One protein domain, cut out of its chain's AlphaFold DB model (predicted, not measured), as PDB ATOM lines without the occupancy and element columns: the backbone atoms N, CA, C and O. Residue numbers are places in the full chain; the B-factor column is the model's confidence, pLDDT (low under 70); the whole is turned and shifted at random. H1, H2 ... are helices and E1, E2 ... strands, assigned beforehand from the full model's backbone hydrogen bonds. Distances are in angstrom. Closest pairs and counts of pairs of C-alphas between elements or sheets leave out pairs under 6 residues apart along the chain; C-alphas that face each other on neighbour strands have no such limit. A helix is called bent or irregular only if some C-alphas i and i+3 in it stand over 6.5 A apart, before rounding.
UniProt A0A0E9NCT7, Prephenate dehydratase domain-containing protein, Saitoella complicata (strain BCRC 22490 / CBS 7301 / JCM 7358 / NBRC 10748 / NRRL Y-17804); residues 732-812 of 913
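What this domain is: This is residues 732 to 812 of the 913 residues of the protein "Prephenate dehydratase domain-containing protein" of Saitoella complicata (strain BCRC 22490 / CBS 7301 / JCM 7358 / NBRC 10748 / NRRL Y-17804) (UniProt A0A0E9NCT7). One twisted sheet of four strands forms a wall, with helix H2 packed over one face along E1 and E4, while the short helix H1 only grazes the sheet. The E2 and E3 hairpin reaches out to one end of the long axis, and the first printed residues lie at the other. The 81 printed residues hold two named helices and four named strands, in the order E1, H1, E2, E3, H2, E4. The sheet order is E2, E3, E1, E4, all antiparallel, and the class is mixed, helices and strands. The whole is compact, with a radius of gyration of the C-alphas of 12.9 A, yet elongated in outline, spanning 42 by 25 by 17 A.

How they stand to each other: E1, residues 738 to 743, is an inner strand. H1, residues 747 to 753, only grazes the sheet with its residues 747 to 751; its closest C-alphas to E1 are Leu 750 and Val 743, 7.8 A apart. E2, residues 759 to 767, is an edge strand and forms a hairpin with E3, residues 775 to 782; N 764 and O 778 are 2.8 A apart, within hydrogen-bond range. E3 is also the antiparallel neighbour of E1, at 161 degrees, with N 741 and O 779 at 2.9 A. H2, residues 790 to 798, is on the sheet at a height over the sheet of 9.0 A. It lies over E1 and over E4, residues 803 to 809, and runs along the strands, at 1 degree to E1 on the local plane. The closest C-alphas of H2 and E4 are Glu 798 and Asp 804, 5.7 A apart. E4, the other edge strand, is antiparallel to E1 at 163 degrees, with N 806 and O 740 at 3.0 A. E2 and E4 are apart. H1 and H2 are close but not clearly touching: the C-alphas of Ser 753 and Leu 797 are 7.7 A apart, at a steep tilt of 65 degrees, opposite ways. E1, H1, E2 and E3, H2, E4 are split strand-helix-strand units, two strands running the same way with another between them, each with a right-handed crossover. In H1 every O i to N i+4 pair is within hydrogen-bond range, in H2 3 of 5.

Where its parts are: E1 begins at C-alpha 738, (-18.580, 26.976, -12.091), and is 15.8 A long; H1 is 10.0 A. E2 is 24.4 A long, ending at C-alpha 767, (4.314, 30.609, -16.457), and E3 is 22.5 A. H2 is 12.3 A and only just irregular: C-alphas 793 and 796 are 6.8 A apart. E4 is 17.3 A, ending at C-alpha 809, (-20.419, 25.206, -16.795).

The domain as a whole: The two C-alphas farthest apart are those of Thr 732 and Gly 772, 43.0 A. The printed part has no cut and no long link. The mean pLDDT of the printed part is 74.7; residues 732 to 736, 771, 783 to 801 and 812 are under 70.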
ATOM      1  N   THR A 732     -30.876  23.029 -16.868       41.00
ATOM      2  CA  THR A 732     -30.870  23.890 -15.663       41.00
ATOM      3  C   THR A 732     -29.488  24.139 -15.044       41.00
ATOM      4  O   THR A 732     -28.581  23.326 -15.217       41.00
ATOM      5  N   PRO A 733     -29.296  25.244 -14.293       39.06
ATOM      6  CA  PRO A 733     -28.103  25.381 -13.470       39.06
ATOM      7  C   PRO A 733     -27.978  24.165 -12.543       39.06
ATOM      8  O   PRO A 733     -28.913  23.794 -11.825       39.06
ATOM      9  N   ALA A 734     -26.795  23.548 -12.533       47.12
ATOM     10  CA  ALA A 734     -26.371  22.810 -11.356       47.12
ATOM     11  C   ALA A 734     -26.404  23.783 -10.156       47.12
ATOM     12  O   ALA A 734     -26.130  24.966 -10.346       47.12
ATOM     13  N   PRO A 735     -26.705  23.325  -8.924       51.41
ATOM     14  CA  PRO A 735     -26.766  24.202  -7.745       51.41
ATOM     15  C   PRO A 735     -25.422  24.868  -7.394       51.41
ATOM     16  O   PRO A 735     -25.362  25.675  -6.477       51.41
ATOM     17  N   THR A 736     -24.362  24.519  -8.120       60.56
ATOM     18  CA  THR A 736     -23.078  25.208  -8.199       60.56
ATOM     19  C   THR A 736     -22.748  25.374  -9.686       60.56
ATOM     20  O   THR A 736     -22.321  24.408 -10.328       60.56
ATOM     21  N   GLN A 737     -22.973  26.557 -10.262       72.25
ATOM     22  CA  GLN A 737     -22.377  26.898 -11.559       72.25
ATOM     23  C   GLN A 737     -20.914  27.266 -11.325       72.25
ATOM     24  O   GLN A 737     -20.627  28.113 -10.479       72.25
ATOM     25  N   ARG A 738     -20.004  26.636 -12.071       82.50
ATOM     26  CA  ARG A 738     -18.580  26.976 -12.091       82.50
ATOM     27  C   ARG A 738     -18.272  27.860 -13.286       82.50
ATOM     28  O   ARG A 738     -18.794  27.632 -14.374       82.50
ATOM     29  N   THR A 739     -17.385  28.821 -13.088       82.88
ATOM     30  CA  THR A 739     -16.806  29.633 -14.160       82.88
ATOM     31  C   THR A 739     -15.298  29.456 -14.139       82.88
ATOM     32  O   THR A 739     -14.680  29.716 -13.108       82.88
ATOM     33  N   LEU A 740     -14.712  29.012 -15.255       87.75
ATOM     34  CA  LEU A 740     -13.260  28.981 -15.428       87.75
ATOM     35  C   LEU A 740     -12.822  30.285 -16.086       87.75
ATOM     36  O   LEU A 740     -13.191  30.585 -17.225       87.75
ATOM     37  N   ILE A 741     -12.008  31.030 -15.354       86.38
ATOM     38  CA  ILE A 741     -11.468  32.327 -15.731       86.38
ATOM     39  C   ILE A 741      -9.973  32.154 -16.010       86.38
ATOM     40  O   ILE A 741      -9.269  31.497 -15.239       86.38
ATOM     41  N   ARG A 742      -9.476  32.748 -17.097       89.00
ATOM     42  CA  ARG A 742      -8.046  32.938 -17.368       89.00
ATOM     43  C   ARG A 742      -7.701  34.404 -17.134       89.00
ATOM     44  O   ARG A 742      -8.402  35.275 -17.634       89.00
ATOM     45  N   VAL A 743      -6.632  34.676 -16.391       87.25
ATOM     46  CA  VAL A 743      -6.243  36.037 -15.999       87.25
ATOM     47  C   VAL A 743      -4.760  36.255 -16.251       87.25
ATOM     48  O   VAL A 743      -3.929  35.457 -15.813       87.25
ATOM     49  N   HIS A 744      -4.447  37.330 -16.970       84.88
ATOM     50  CA  HIS A 744      -3.083  37.726 -17.326       84.88
ATOM     51  C   HIS A 744      -2.515  38.822 -16.403       84.88
ATOM     52  O   HIS A 744      -1.307  39.035 -16.388       84.88
ATOM     53  N   ALA A 745      -3.363  39.498 -15.617       79.19
ATOM     54  CA  ALA A 745      -2.934  40.439 -14.583       79.19
ATOM     55  C   ALA A 745      -2.429  39.733 -13.303       79.19
ATOM     56  O   ALA A 745      -2.799  38.582 -13.034       79.19
ATOM     57  N   PRO A 746      -1.629  40.420 -12.459       82.69
ATOM     58  CA  PRO A 746      -1.199  39.900 -11.165       82.69
ATOM     59  C   PRO A 746      -2.381  39.506 -10.271       82.69
ATOM     60  O   PRO A 746      -3.290  40.298 -10.031       82.69
ATOM     61  N   ILE A 747      -2.321  38.305  -9.690       83.25
ATOM     62  CA  ILE A 747      -3.393  37.716  -8.865       83.25
ATOM     63  C   ILE A 747      -3.980  38.636  -7.775       83.25
ATOM     64  O   ILE A 747      -5.161  38.525  -7.461       83.25
ATOM     65  N   HIS A 748      -3.202  39.556  -7.198       81.50
ATOM     66  CA  HIS A 748      -3.707  40.466  -6.165       81.50
ATOM     67  C   HIS A 748      -4.689  41.520  -6.711       81.50
ATOM     68  O   HIS A 748      -5.608  41.896  -5.990       81.50
ATOM     69  N   ALA A 749      -4.539  41.955  -7.968       79.06
ATOM     70  CA  ALA A 749      -5.473  42.876  -8.621       79.06
ATOM     71  C   ALA A 749      -6.814  42.181  -8.905       79.06
ATOM     72  O   ALA A 749      -7.877  42.713  -8.585       79.06
ATOM     73  N   LEU A 750      -6.766  40.927  -9.367       79.88
ATOM     74  CA  LEU A 750      -7.948  40.072  -9.506       79.88
ATOM     75  C   LEU A 750      -8.666  39.855  -8.164       79.88
ATOM     76  O   LEU A 750      -9.870  40.054  -8.063       79.88
ATOM     77  N   LEU A 751      -7.938  39.466  -7.111       81.44
ATOM     78  CA  LEU A 751      -8.535  39.208  -5.794       81.44
ATOM     79  C   LEU A 751      -9.132  40.468  -5.140       81.44
ATOM     80  O   LEU A 751     -10.022  40.340  -4.304       81.44
ATOM     81  N   ALA A 752      -8.664  41.661  -5.513       79.56
ATOM     82  CA  ALA A 752      -9.224  42.936  -5.066       79.56
ATOM     83  C   ALA A 752     -10.430  43.413  -5.901       79.56
ATOM     84  O   ALA A 752     -11.167  44.287  -5.445       79.56
ATOM     85  N   SER A 753     -10.625  42.870  -7.108       75.50
ATOM     86  CA  SER A 753     -11.658  43.296  -8.065       75.50
ATOM     87  C   SER A 753     -12.792  42.278  -8.261       75.50
ATOM     88  O   SER A 753     -13.857  42.643  -8.763       75.50
ATOM     89  N   LEU A 754     -12.618  41.028  -7.817       75.81
ATOM     90  CA  LEU A 754     -13.696  40.037  -7.743       75.81
ATOM     91  C   LEU A 754     -14.794  40.468  -6.743       75.81
ATOM     92  O   LEU A 754     -14.481  40.866  -5.617       75.81
ATOM     93  N   PRO A 755     -16.086  40.355  -7.103       74.81
ATOM     94  CA  PRO A 755     -17.185  40.701  -6.208       74.81
ATOM     95  C   PRO A 755     -17.336  39.677  -5.063       74.81
ATOM     96  O   PRO A 755     -17.112  38.481  -5.263       74.81
ATOM     97  N   PRO A 756     -17.779  40.109  -3.864       72.81
ATOM     98  CA  PRO A 756     -17.872  39.256  -2.671       72.81
ATOM     99  C   PRO A 756     -18.979  38.185  -2.732       72.81
ATOM    100  O   PRO A 756     -19.114  37.392  -1.801       72.81
ATOM    101  N   SER A 757     -19.779  38.161  -3.801       73.75
ATOM    102  CA  SER A 757     -20.741  37.108  -4.149       73.75
ATOM    103  C   SER A 757     -20.069  35.828  -4.667       73.75
ATOM    104  O   SER A 757     -20.628  34.741  -4.512       73.75
ATOM    105  N   LEU A 758     -18.873  35.926  -5.261       76.88
ATOM    106  CA  LEU A 758     -18.184  34.790  -5.875       76.88
ATOM    107  C   LEU A 758     -17.272  34.064  -4.883       76.88
ATOM    108  O   LEU A 758     -16.334  34.630  -4.325       76.88
ATOM    109  N   THR A 759     -17.506  32.762  -4.717       84.50
ATOM    110  CA  THR A 759     -16.610  31.883  -3.951       84.50
ATOM    111  C   THR A 759     -15.550  31.302  -4.879       84.50
ATOM    112  O   THR A 759     -15.889  30.676  -5.881       84.50
ATOM    113  N   ILE A 760     -14.269  31.457  -4.545       87.94
ATOM    114  CA  ILE A 760     -13.175  30.833  -5.302       87.94
ATOM    115  C   ILE A 760     -12.988  29.384  -4.829       87.94
ATOM    116  O   ILE A 760     -12.731  29.138  -3.653       87.94
ATOM    117  N   ASP A 761     -13.108  28.438  -5.759       87.50
ATOM    118  CA  ASP A 761     -12.995  26.988  -5.547       87.50
ATOM    119  C   ASP A 761     -11.569  26.490  -5.855       87.50
ATOM    120  O   ASP A 761     -11.025  25.647  -5.142       87.50
ATOM    121  N   SER A 762     -10.910  27.047  -6.883       90.12
ATOM    122  CA  SER A 762      -9.502  26.748  -7.177       90.12
ATOM    123  C   SER A 762      -8.754  27.904  -7.860       90.12
ATOM    124  O   SER A 762      -9.353  28.748  -8.526       90.12
ATOM    125  N   ILE A 763      -7.427  27.946  -7.677       92.06
ATOM    126  CA  ILE A 763      -6.495  28.872  -8.341       92.06
ATOM    127  C   ILE A 763      -5.265  28.081  -8.800       92.06
ATOM    128  O   ILE A 763      -4.706  27.310  -8.018       92.06
ATOM    129  N   ARG A 764      -4.813  28.270 -10.049       92.81
ATOM    130  CA  ARG A 764      -3.616  27.609 -10.606       92.81
ATOM    131  C   ARG A 764      -2.809  28.555 -11.484       92.81
ATOM    132  O   ARG A 764      -3.299  29.030 -12.502       92.81
ATOM    133  N   SER A 765      -1.549  28.774 -11.127       92.12
ATOM    134  CA  SER A 765      -0.613  29.579 -11.917       92.12
ATOM    135  C   SER A 765       0.127  28.718 -12.945       92.12
ATOM    136  O   SER A 765       0.627  27.639 -12.619       92.12
ATOM    137  N   ARG A 766       0.267  29.213 -14.176       93.38
ATOM    138  CA  ARG A 766       1.219  28.713 -15.180       93.38
ATOM    139  C   ARG A 766       2.156  29.852 -15.590       93.38
ATOM    140  O   ARG A 766       1.671  30.974 -15.701       93.38
ATOM    141  N   PRO A 767       3.452  29.603 -15.844       90.94
ATOM    142  CA  PRO A 767       4.314  30.609 -16.457       90.94
ATOM    143  C   PRO A 767       3.718  31.097 -17.783       90.94
ATOM    144  O   PRO A 767       3.166  30.301 -18.555       90.94
ATOM    145  N   ALA A 768       3.811  32.399 -18.031       86.56
ATOM    146  CA  ALA A 768       3.490  33.003 -19.315       86.56
ATOM    147  C   ALA A 768       4.612  32.737 -20.336       86.56
ATOM    148  O   ALA A 768       5.752  32.448 -19.975       86.56
ATOM    149  N   LYS A 769       4.291  32.844 -21.631       82.00
ATOM    150  CA  LYS A 769       5.261  32.671 -22.731       82.00
ATOM    151  C   LYS A 769       6.079  33.933 -23.056       82.00
ATOM    152  O   LYS A 769       6.927  33.891 -23.933       82.00
ATOM    153  N   SER A 770       5.847  35.027 -22.336       75.38
ATOM    154  CA  SER A 770       6.511  36.334 -22.464       75.38
ATOM    155  C   SER A 770       7.923  36.401 -21.855       75.38
ATOM    156  O   SER A 770       8.555  37.452 -21.893       75.38
ATOM    157  N   GLY A 771       8.434  35.311 -21.269       64.75
ATOM    158  CA  GLY A 771       9.810  35.197 -20.759       64.75
ATOM    159  C   GLY A 771      10.101  35.905 -19.425       64.75
ATOM    160  O   GLY A 771      10.912  35.414 -18.646       64.75
ATOM    161  N   GLY A 772       9.411  37.002 -19.102       76.00
ATOM    162  CA  GLY A 772       9.699  37.875 -17.948       76.00
ATOM    163  C   GLY A 772       9.356  37.345 -16.544       76.00
ATOM    164  O   GLY A 772       9.044  38.148 -15.670       76.00
ATOM    165  N   PHE A 773       9.351  36.025 -16.309       82.19
ATOM    166  CA  PHE A 773       8.803  35.381 -15.093       82.19
ATOM    167  C   PHE A 773       7.340  35.767 -14.776       82.19
ATOM    168  O   PHE A 773       6.884  35.664 -13.636       82.19
ATOM    169  N   GLU A 774       6.585  36.186 -15.790       86.12
ATOM    170  CA  GLU A 774       5.155  36.474 -15.691       86.12
ATOM    171  C   GLU A 774       4.331  35.182 -15.555       86.12
ATOM    172  O   GLU A 774       4.759  34.094 -15.956       86.12
ATOM    173  N   TYR A 775       3.118  35.297 -15.012       89.62
ATOM    174  CA  TYR A 775       2.217  34.166 -14.780       89.62
ATOM    175  C   TYR A 775       0.827  34.442 -15.343       89.62
ATOM    176  O   TYR A 775       0.295  35.538 -15.212       89.62
ATOM    177  N   VAL A 776       0.217  33.403 -15.908       91.00
ATOM    178  CA  VAL A 776      -1.213  33.362 -16.216       91.00
ATOM    179  C   VAL A 776      -1.898  32.530 -15.140       91.00
ATOM    180  O   VAL A 776      -1.479  31.404 -14.846       91.00
ATOM    181  N   HIS A 777      -2.950  33.079 -14.543       91.88
ATOM    182  CA  HIS A 777      -3.709  32.440 -13.478       91.88
ATOM    183  C   HIS A 777      -5.026  31.881 -14.025       91.88
ATOM    184  O   HIS A 777      -5.815  32.597 -14.639       91.88
ATOM    185  N   PHE A 778      -5.277  30.600 -13.775       92.19
ATOM    186  CA  PHE A 778      -6.596  29.995 -13.914       92.19
ATOM    187  C   PHE A 778      -7.312  30.083 -12.576       92.19
ATOM    188  O   PHE A 778      -6.755  29.654 -11.565       92.19
ATOM    189  N   VAL A 779      -8.527  30.618 -12.569       90.31
ATOM    190  CA  VAL A 779      -9.353  30.755 -11.366       90.31
ATOM    191  C   VAL A 779     -10.715  30.136 -11.626       90.31
ATOM    192  O   VAL A 779     -11.335  30.386 -12.659       90.31
ATOM    193  N   GLU A 780     -11.166  29.300 -10.699       89.19
ATOM    194  CA  GLU A 780     -12.478  28.667 -10.744       89.19
ATOM    195  C   GLU A 780     -13.380  29.294  -9.687       89.19
ATOM    196  O   GLU A 780     -13.174  29.095  -8.490       89.19
ATOM    197  N   CYS A 781     -14.382  30.050 -10.135       85.75
ATOM    198  CA  CYS A 781     -15.366  30.694  -9.267       85.75
ATOM    199  C   CYS A 781     -16.689  29.919  -9.276       85.75
ATOM    200  O   CYS A 781     -17.159  29.492 -10.333       85.75
ATOM    201  N   VAL A 782     -17.313  29.790  -8.108       81.19
ATOM    202  CA  VAL A 782     -18.675  29.284  -7.917       81.19
ATOM    203  C   VAL A 782     -19.582  30.454  -7.544       81.19
ATOM    204  O   VAL A 782     -19.330  31.147  -6.556       81.19
ATOM    205  N   GLY A 783     -20.634  30.660  -8.337       68.25
ATOM    206  CA  GLY A 783     -21.706  31.608  -8.021       68.25
ATOM    207  C   GLY A 783     -22.747  31.002  -7.077       68.25
ATOM    208  O   GLY A 783     -22.950  29.786  -7.065       68.25
ATOM    209  N   ASP A 784     -23.440  31.852  -6.318       55.62
ATOM    210  CA  ASP A 784     -24.434  31.456  -5.307       55.62
ATOM    211  C   ASP A 784     -25.731  30.835  -5.877       55.62
ATOM    212  O   ASP A 784     -26.538  30.269  -5.136       55.62
ATOM    213  N   GLY A 785     -25.930  30.926  -7.197       50.69
ATOM    214  CA  GLY A 785     -27.111  30.430  -7.905       50.69
ATOM    215  C   GLY A 785     -28.369  31.293  -7.733       50.69
ATOM    216  O   GLY A 785     -29.460  30.826  -8.070       50.69
ATOM    217  N   HIS A 786     -28.237  32.516  -7.211       39.53
ATOM    218  CA  HIS A 786     -29.346  33.419  -6.891       39.53
ATOM    219  C   HIS A 786     -29.338  34.757  -7.653       39.53
ATOM    220  O   HIS A 786     -30.403  35.372  -7.755       39.53
ATOM    221  N   GLY A 787     -28.196  35.197  -8.194       42.59
ATOM    222  CA  GLY A 787     -28.072  36.430  -8.986       42.59
ATOM    223  C   GLY A 787     -28.329  36.293 -10.496       42.59
ATOM    224  O   GLY A 787     -28.601  35.208 -11.019       42.59
ATOM    225  N   GLU A 788     -28.192  37.412 -11.216       44.91
ATOM    226  CA  GLU A 788     -27.880  37.373 -12.652       44.91
ATOM    227  C   GLU A 788     -26.544  36.627 -12.830       44.91
ATOM    228  O   GLU A 788     -25.641  36.766 -12.008       44.91
ATOM    229  N   GLY A 789     -26.449  35.752 -13.837       57.09
ATOM    230  CA  GLY A 789     -25.387  34.740 -13.890       57.09
ATOM    231  C   GLY A 789     -23.971  35.326 -13.898       57.09
ATOM    232  O   GLY A 789     -23.760  36.414 -14.418       57.09
ATOM    233  N   VAL A 790     -22.999  34.562 -13.385       60.94
ATOM    234  CA  VAL A 790     -21.600  34.980 -13.130       60.94
ATOM    235  C   VAL A 790     -20.921  35.720 -14.302       60.94
ATOM    236  O   VAL A 790     -20.117  36.613 -14.071       60.94
ATOM    237  N   GLU A 791     -21.272  35.428 -15.561       59.47
ATOM    238  CA  GLU A 791     -20.817  36.204 -16.734       59.47
ATOM    239  C   GLU A 791     -21.177  37.703 -16.675       59.47
ATOM    240  O   GLU A 791     -20.400  38.528 -17.146       59.47
ATOM    241  N   GLY A 792     -22.318  38.076 -16.088       61.16
ATOM    242  CA  GLY A 792     -22.736  39.469 -15.904       61.16
ATOM    243  C   GLY A 792     -21.928  40.199 -14.830       61.16
ATOM    244  O   GLY A 792     -21.520  41.338 -15.045       61.16
ATOM    245  N   GLU A 793     -21.627  39.530 -13.712       63.62
ATOM    246  CA  GLU A 793     -20.730  40.065 -12.675       63.62
ATOM    247  C   GLU A 793     -19.283  40.209 -13.186       63.62
ATOM    248  O   GLU A 793     -18.604  41.183 -12.863       63.62
ATOM    249  N   LEU A 794     -18.817  39.268 -14.016       64.50
ATOM    250  CA  LEU A 794     -17.470  39.282 -14.597       64.50
ATOM    251  C   LEU A 794     -17.327  40.174 -15.843       64.50
ATOM    252  O   LEU A 794     -16.201  40.497 -16.220       64.50
ATOM    253  N   GLY A 795     -18.422  40.603 -16.479       60.28
ATOM    254  CA  GLY A 795     -18.374  41.386 -17.722       60.28
ATOM    255  C   GLY A 795     -17.620  42.717 -17.592       60.28
ATOM    256  O   GLY A 795     -16.978  43.158 -18.539       60.28
ATOM    257  N   GLY A 796     -17.618  43.323 -16.399       60.97
ATOM    258  CA  GLY A 796     -16.823  44.523 -16.102       60.97
ATOM    259  C   GLY A 796     -15.327  44.272 -15.856       60.97
ATOM    260  O   GLY A 796     -14.568  45.234 -15.751       60.97
ATOM    261  N   LEU A 797     -14.902  43.007 -15.746       63.72
ATOM    262  CA  LEU A 797     -13.512  42.601 -15.511       63.72
ATOM    263  C   LEU A 797     -12.794  42.198 -16.807       63.72
ATOM    264  O   LEU A 797     -11.601  42.486 -16.925       63.72
ATOM    265  N   GLU A 798     -13.499  41.610 -17.791       65.75
ATOM    266  CA  GLU A 798     -12.917  41.250 -19.103       65.75
ATOM    267  C   GLU A 798     -12.262  42.466 -19.796       65.75
ATOM    268  O   GLU A 798     -11.165  42.352 -20.338       65.75
ATOM    269  N   GLU A 799     -12.874  43.656 -19.712       60.09
ATOM    270  CA  GLU A 799     -12.335  44.893 -20.309       60.09
ATOM    271  C   GLU A 799     -11.210  45.570 -19.501       60.09
ATOM    272  O   GLU A 799     -10.555  46.473 -20.024       60.09
ATOM    273  N   ARG A 800     -10.992  45.198 -18.229       59.34
ATOM    274  CA  ARG A 800     -10.142  45.968 -17.293       59.34
ATOM    275  C   ARG A 800      -8.879  45.250 -16.832       59.34
ATOM    276  O   ARG A 800      -7.816  45.857 -16.814       59.34
ATOM    277  N   GLU A 801      -8.989  43.976 -16.467       64.31
ATOM    278  CA  GLU A 801      -7.962  43.262 -15.686       64.31
ATOM    279  C   GLU A 801      -7.256  42.151 -16.493       64.31
ATOM    280  O   GLU A 801      -6.694  41.208 -15.935       64.31
ATOM    281  N   GLY A 802      -7.311  42.203 -17.831       74.06
ATOM    282  CA  GLY A 802      -6.739  41.151 -18.688       74.06
ATOM    283  C   GLY A 802      -7.365  39.775 -18.423       74.06
ATOM    284  O   GLY A 802      -6.657  38.767 -18.328       74.06
ATOM    285  N   VAL A 803      -8.687  39.766 -18.233       78.75
ATOM    286  CA  VAL A 803      -9.508  38.614 -17.844       78.75
ATOM    287  C   VAL A 803     -10.219  38.037 -19.072       78.75
ATOM    288  O   VAL A 803     -10.710  38.777 -19.915       78.75
ATOM    289  N   ASP A 804     -10.297  36.711 -19.165       81.56
ATOM    290  CA  ASP A 804     -10.975  35.992 -20.246       81.56
ATOM    291  C   ASP A 804     -11.795  34.823 -19.679       81.56
ATOM    292  O   ASP A 804     -11.246  33.894 -19.068       81.56
ATOM    293  N   VAL A 805     -13.119  34.858 -19.861       82.44
ATOM    294  CA  VAL A 805     -14.011  33.770 -19.447       82.44
ATOM    295  C   VAL A 805     -13.942  32.623 -20.462       82.44
ATOM    296  O   VAL A 805     -14.578  32.634 -21.526       82.44
ATOM    297  N   LEU A 806     -13.210  31.570 -20.079       85.12
ATOM    298  CA  LEU A 806     -13.079  30.327 -20.844       85.12
ATOM    299  C   LEU A 806     -14.371  29.493 -20.832       85.12
ATOM    300  O   LEU A 806     -14.584  28.677 -21.730       85.12
ATOM    301  N   GLY A 807     -15.254  29.695 -19.850       82.12
ATOM    302  CA  GLY A 807     -16.626  29.188 -19.889       82.12
ATOM    303  C   GLY A 807     -17.324  29.124 -18.533       82.12
ATOM    304  O   GLY A 807     -16.676  28.979 -17.495       82.12
ATOM    305  N   VAL A 808     -18.659  29.173 -18.571       80.25
ATOM    306  CA  VAL A 808     -19.562  28.875 -17.447       80.25
ATOM    307  C   VAL A 808     -20.167  27.491 -17.669       80.25
ATOM    308  O   VAL A 808     -20.698  27.208 -18.743       80.25
ATOM    309  N   PHE A 809     -20.083  26.620 -16.667       80.88
ATOM    310  CA  PHE A 809     -20.419  25.206 -16.795       80.88
ATOM    311  C   PHE A 809     -20.857  24.566 -15.465       80.88
ATOM    312  O   PHE A 809     -20.924  25.201 -14.412       80.88
ATOM    313  N   GLY A 810     -21.182  23.276 -15.526       76.81
ATOM    314  CA  GLY A 810     -21.437  22.422 -14.369       76.81
ATOM    315  C   GLY A 810     -21.368  20.941 -14.748       76.81
ATOM    316  O   GLY A 810     -21.089  20.600 -15.901       76.81
ATOM    317  N   ASP A 811     -21.617  20.071 -13.769       74.50
ATOM    318  CA  ASP A 811     -21.636  18.610 -13.931       74.50
ATOM    319  C   ASP A 811     -22.600  18.166 -15.048       74.50
ATOM    320  O   ASP A 811     -23.785  18.521 -15.049       74.50
ATOM    321  N   TRP A 812     -22.091  17.391 -16.011       67.31
ATOM    322  CA  TRP A 812     -22.823  17.012 -17.219       67.31
ATOM    323  C   TRP A 812     -24.008  16.084 -16.926       67.31
ATOM    324  O   TRP A 812     -23.900  14.856 -16.836       67.31
TER     325      TRP A 812